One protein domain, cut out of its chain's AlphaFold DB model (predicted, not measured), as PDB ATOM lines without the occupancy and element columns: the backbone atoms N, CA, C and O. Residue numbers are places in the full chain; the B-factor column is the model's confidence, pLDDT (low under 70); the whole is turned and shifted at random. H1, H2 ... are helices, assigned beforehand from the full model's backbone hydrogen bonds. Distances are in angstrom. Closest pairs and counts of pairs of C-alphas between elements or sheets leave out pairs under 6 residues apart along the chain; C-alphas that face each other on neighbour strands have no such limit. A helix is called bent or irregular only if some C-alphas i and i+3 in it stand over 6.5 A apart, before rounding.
ATOM      1  N   GLU A  43     -40.741 -17.170  30.536       46.78
ATOM      2  CA  GLU A  43     -40.775 -15.708  30.736       46.78
ATOM      3  C   GLU A  43     -41.547 -14.962  29.634       46.78
ATOM      4  O   GLU A  43     -42.260 -13.994  29.917       46.78
ATOM      5  N   LEU A  44     -41.477 -15.426  28.380       48.12
ATOM      6  CA  LEU A  44     -42.269 -14.867  27.278       48.12
ATOM      7  C   LEU A  44     -43.774 -15.110  27.471       48.12
ATOM      8  O   LEU A  44     -44.577 -14.202  27.248       48.12
ATOM      9  N   ASN A  45     -44.159 -16.281  27.984       46.62
ATOM     10  CA  ASN A  45     -45.564 -16.599  28.244       46.62
ATOM     11  C   ASN A  45     -46.156 -15.880  29.474       46.62
ATOM     12  O   ASN A  45     -47.368 -15.670  29.523       46.62
ATOM     13  N   GLN A  46     -45.344 -15.422  30.436       52.94
ATOM     14  CA  GLN A  46     -45.836 -14.632  31.580       52.94
ATOM     15  C   GLN A  46     -46.107 -13.155  31.243       52.94
ATOM     16  O   GLN A  46     -46.976 -12.532  31.855       52.94
ATOM     17  N   ASN A  47     -45.429 -12.590  30.239       47.03
ATOM     18  CA  ASN A  47     -45.615 -11.184  29.861       47.03
ATOM     19  C   ASN A  47     -46.912 -10.914  29.075       47.03
ATOM     20  O   ASN A  47     -47.404  -9.785  29.081       47.03
ATOM     21  N   HIS A  48     -47.522 -11.937  28.469       49.56
ATOM     22  CA  HIS A  48     -48.795 -11.805  27.746       49.56
ATOM     23  C   HIS A  48     -50.050 -11.781  28.644       49.56
ATOM     24  O   HIS A  48     -51.153 -11.576  28.144       49.56
ATOM     25  N   LEU A  49     -49.896 -11.912  29.969       50.50
ATOM     26  CA  LEU A  49     -50.993 -11.915  30.954       50.50
ATOM     27  C   LEU A  49     -51.004 -10.688  31.888       50.50
ATOM     28  O   LEU A  49     -51.713 -10.671  32.897       50.50
ATOM     29  N   LEU A  50     -50.247  -9.632  31.572       53.12
ATOM     30  CA  LEU A  50     -50.253  -8.403  32.369       53.12
ATOM     31  C   LEU A  50     -51.581  -7.647  32.208       53.12
ATOM     32  O   LEU A  50     -51.886  -7.071  31.166       53.12
ATOM     33  N   ASN A  51     -52.358  -7.648  33.294       60.41
ATOM     34  CA  ASN A  51     -53.649  -6.984  33.456       60.41
ATOM     35  C   ASN A  51     -53.625  -5.552  32.865       60.41
ATOM     36  O   ASN A  51     -52.776  -4.752  33.277       60.41
ATOM     37  N   PRO A  52     -54.544  -5.184  31.948       63.66
ATOM     38  CA  PRO A  52     -54.525  -3.898  31.242       63.66
ATOM     39  C   PRO A  52     -54.475  -2.686  32.183       63.66
ATOM     40  O   PRO A  52     -53.862  -1.678  31.842       63.66
ATOM     41  N   ARG A  53     -55.000  -2.802  33.412       60.34
ATOM     42  CA  ARG A  53     -54.885  -1.760  34.450       60.34
ATOM     43  C   ARG A  53     -53.442  -1.447  34.861       60.34
ATOM     44  O   ARG A  53     -53.130  -0.288  35.122       60.34
ATOM     45  N   ILE A  54     -52.561  -2.447  34.915       63.78
ATOM     46  CA  ILE A  54     -51.150  -2.276  35.304       63.78
ATOM     47  C   ILE A  54     -50.379  -1.560  34.189       63.78
ATOM     48  O   ILE A  54     -49.543  -0.698  34.465       63.78
ATOM     49  N   LEU A  55     -50.699  -1.858  32.927       62.81
ATOM     50  CA  LEU A  55     -50.145  -1.156  31.769       62.81
ATOM     51  C   LEU A  55     -50.555   0.322  31.763       62.81
ATOM     52  O   LEU A  55     -49.695   1.189  31.612       62.81
ATOM     53  N   THR A  56     -51.830   0.625  32.033       71.19
ATOM     54  CA  THR A  56     -52.300   2.017  32.137       71.19
ATOM     55  C   THR A  56     -51.632   2.760  33.297       71.19
ATOM     56  O   THR A  56     -51.234   3.914  33.146       71.19
ATOM     57  N   GLN A  57     -51.445   2.106  34.449       68.69
ATOM     58  CA  GLN A  57     -50.738   2.698  35.590       68.69
ATOM     59  C   GLN A  57     -49.271   3.000  35.268       68.69
ATOM     60  O   GLN A  57     -48.806   4.099  35.566       68.69
ATOM     61  N   LYS A  58     -48.557   2.079  34.610       66.19
ATOM     62  CA  LYS A  58     -47.173   2.311  34.166       66.19
ATOM     63  C   LYS A  58     -47.080   3.468  33.172       66.19
ATOM     64  O   LYS A  58     -46.189   4.303  33.304       66.19
ATOM     65  N   GLN A  59     -48.010   3.554  32.224       73.25
ATOM     66  CA  GLN A  59     -48.040   4.633  31.237       73.25
ATOM     67  C   GLN A  59     -48.320   5.998  31.886       73.25
ATOM     68  O   GLN A  59     -47.636   6.974  31.588       73.25
ATOM     69  N   ASN A  60     -49.250   6.060  32.841       84.44
ATOM     70  CA  ASN A  60     -49.535   7.284  33.596       84.44
ATOM     71  C   ASN A  60     -48.342   7.727  34.452       84.44
ATOM     72  O   ASN A  60     -48.041   8.917  34.523       84.44
ATOM     73  N   LEU A  61     -47.638   6.777  35.070       76.62
ATOM     74  CA  LEU A  61     -46.463   7.062  35.890       76.62
ATOM     75  C   LEU A  61     -45.284   7.538  35.028       76.62
ATOM     76  O   LEU A  61     -44.615   8.503  35.387       76.62
ATOM     77  N   HIS A  62     -45.095   6.941  33.849       74.81
ATOM     78  CA  HIS A  62     -44.120   7.402  32.863       74.81
ATOM     79  C   HIS A  62     -44.428   8.823  32.370       74.81
ATOM     80  O   HIS A  62     -43.540   9.672  32.357       74.81
ATOM     81  N   ASN A  63     -45.690   9.118  32.039       81.94
ATOM     82  CA  ASN A  63     -46.108  10.456  31.612       81.94
ATOM     83  C   ASN A  63     -45.887  11.504  32.712       81.94
ATOM     84  O   ASN A  63     -45.404  12.597  32.423       81.94
ATOM     85  N   LYS A  64     -46.181  11.155  33.970       87.31
ATOM     86  CA  LYS A  64     -45.962  12.035  35.123       87.31
ATOM     87  C   LYS A  64     -44.476  12.316  35.360       87.31
ATOM     88  O   LYS A  64     -44.094  13.471  35.506       87.31
ATOM     89  N   LEU A  65     -43.628  11.285  35.326       74.75
ATOM     90  CA  LEU A  65     -42.175  11.453  35.458       74.75
ATOM     91  C   LEU A  65     -41.587  12.284  34.313       74.75
ATOM     92  O   LEU A  65     -40.702  13.105  34.535       74.75
ATOM     93  N   ASN A  66     -42.097  12.106  33.093       80.81
ATOM     94  CA  ASN A  66     -41.644  12.881  31.946       80.81
ATOM     95  C   ASN A  66     -42.057  14.361  32.070       80.81
ATOM     96  O   ASN A  66     -41.266  15.242  31.747       80.81
ATOM     97  N   GLN A  67     -43.250  14.656  32.600       87.88
ATOM     98  CA  GLN A  67     -43.663  16.030  32.922       87.88
ATOM     99  C   GLN A  67     -42.764  16.666  33.994       87.88
ATOM    100  O   GLN A  67     -42.239  17.754  33.768       87.88
ATOM    101  N   GLU A  68     -42.511  15.967  35.106       85.44
ATOM    102  CA  GLU A  68     -41.620  16.451  36.175       85.44
ATOM    103  C   GLU A  68     -40.191  16.705  35.654       85.44
ATOM    104  O   GLU A  68     -39.547  17.694  36.014       85.44
ATOM    105  N   TYR A  69     -39.700  15.859  34.745       80.00
ATOM    106  CA  TYR A  69     -38.404  16.045  34.097       80.00
ATOM    107  C   TYR A  69     -38.354  17.311  33.223       80.00
ATOM    108  O   TYR A  69     -37.391  18.079  33.297       80.00
ATOM    109  N   GLN A  70     -39.401  17.578  32.435       79.44
ATOM    110  CA  GLN A  70     -39.484  18.796  31.620       79.44
ATOM    111  C   GLN A  70     -39.568  20.064  32.486       79.44
ATOM    112  O   GLN A  70     -38.903  21.057  32.184       79.44
ATOM    113  N   GLU A  71     -40.309  20.028  33.597       87.38
ATOM    114  CA  GLU A  71     -40.357  21.133  34.564       87.38
ATOM    115  C   GLU A  71     -38.982  21.410  35.191       87.38
ATOM    116  O   GLU A  71     -38.574  22.568  35.326       87.38
ATOM    117  N   LEU A  72     -38.216  20.363  35.517       78.75
ATOM    118  CA  LEU A  72     -36.852  20.502  36.036       78.75
ATOM    119  C   LEU A  72     -35.898  21.127  35.011       78.75
ATOM    120  O   LEU A  72     -35.091  21.986  35.378       78.75
ATOM    121  N   ILE A  73     -36.007  20.758  33.730       78.94
ATOM    122  CA  ILE A  73     -35.230  21.386  32.649       78.94
ATOM    123  C   ILE A  73     -35.578  22.874  32.534       78.94
ATOM    124  O   ILE A  73     -34.678  23.717  32.476       78.94
ATOM    125  N   GLN A  74     -36.868  23.221  32.548       84.38
ATOM    126  CA  GLN A  74     -37.304  24.618  32.486       84.38
ATOM    127  C   GLN A  74     -36.788  25.423  33.682       84.38
ATOM    128  O   GLN A  74     -36.233  26.511  33.503       84.38
ATOM    129  N   ARG A  75     -36.873  24.868  34.895       84.44
ATOM    130  CA  ARG A  75     -36.389  25.517  36.120       84.44
ATOM    131  C   ARG A  75     -34.869  25.690  36.128       84.44
ATOM    132  O   ARG A  75     -34.374  26.743  36.533       84.44
ATOM    133  N   ARG A  76     -34.116  24.707  35.623       86.12
ATOM    134  CA  ARG A  76     -32.659  24.811  35.423       86.12
ATOM    135  C   ARG A  76     -32.309  25.963  34.479       86.12
ATOM    136  O   ARG A  76     -31.395  26.731  34.776       86.12
ATOM    137  N   ASN A  77     -33.034  26.105  33.371       81.88
ATOM    138  CA  ASN A  77     -32.798  27.176  32.403       81.88
ATOM    139  C   ASN A  77     -33.139  28.559  32.978       81.88
ATOM    140  O   ASN A  77     -32.382  29.506  32.779       81.88
ATOM    141  N   GLN A  78     -34.216  28.676  33.762       83.94
ATOM    142  CA  GLN A  78     -34.555  29.918  34.467       83.94
ATOM    143  C   GLN A  78     -33.466  30.334  35.467       83.94
ATOM    144  O   GLN A  78     -33.057  31.496  35.486       83.94
ATOM    145  N   LEU A  79     -32.950  29.387  36.258       78.56
ATOM    146  CA  LEU A  79     -31.859  29.646  37.203       78.56
ATOM    147  C   LEU A  79     -30.566  30.054  36.493       78.56
ATOM    148  O   LEU A  79     -29.884  30.972  36.943       78.56
ATOM    149  N   ARG A  80     -30.248  29.415  35.362       79.69
ATOM    150  CA  ARG A  80     -29.099  29.788  34.531       79.69
ATOM    151  C   ARG A  80     -29.218  31.226  34.023       79.69
ATOM    152  O   ARG A  80     -28.280  31.999  34.193       79.69
ATOM    153  N   ASN A  81     -30.376  31.600  33.482       81.81
ATOM    154  CA  ASN A  81     -30.615  32.954  32.978       81.81
ATOM    155  C   ASN A  81     -30.534  34.004  34.099       81.81
ATOM    156  O   ASN A  81     -29.938  35.061  33.912       81.81
ATOM    157  N   SER A  82     -31.079  33.703  35.282       79.69
ATOM    158  CA  SER A  82     -30.964  34.572  36.461       79.69
ATOM    159  C   SER A  82     -29.506  34.741  36.903       79.69
ATOM    160  O   SER A  82     -29.066  35.856  37.181       79.69
TER     161      SER A  82
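What this domain is: This is residues 43 to 82 of the 601 residues of an uncharacterized protein of Paramecium tetraurelia (UniProt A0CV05). One long, single helix, H2, makes nearly the whole length of a rod, and at its first end the backbone of residues 48 to 51 turns off to one side and ends in a single short helical turn, H1, like a small hook on a long shaft. Nothing packs on the shaft: residues 43 to 82 stand free. The printed part has 40 residues with two named helices, H1 then H2, and no named strand; its class is all helix. It is extended, with a radius of gyration of the C-alphas of 17.0 A and spans of 53 by 18 by 5 A.

Where its parts are: H1 is residues 43 to 47, beginning at C-alpha 43 at (-40.775, -15.708, 30.736). H2 is residues 52 to 82, 45.4 A from first to last C-alpha, from C-alpha 52 at (-54.525, -3.898, 31.242) to C-alpha 82 at (-30.964, 34.572, 36.461). Along H1 x falls from -40.775 to -45.615, whereas along H2 it rises from -54.525 to -30.964.

How they stand to each other: A tight link of 4 residues joins H1 to H2. H1 and H2 are apart, with no C-alpha of the one within 8 A of the other. In both H1 and H2 every O i to N i+4 pair is within hydrogen-bond range. Neither helix is bent.

The domain as a whole: The two C-alphas farthest apart are those of Asn 45 and Ser 82, at 53.8 A. The printed part has no cut, and it has no long link. The mean pLDDT of the printed part is 71.6; it is under 70 at residues 43 to 55 and 57 to 58. The mean pLDDT is 48 in H1 and 78 in H2.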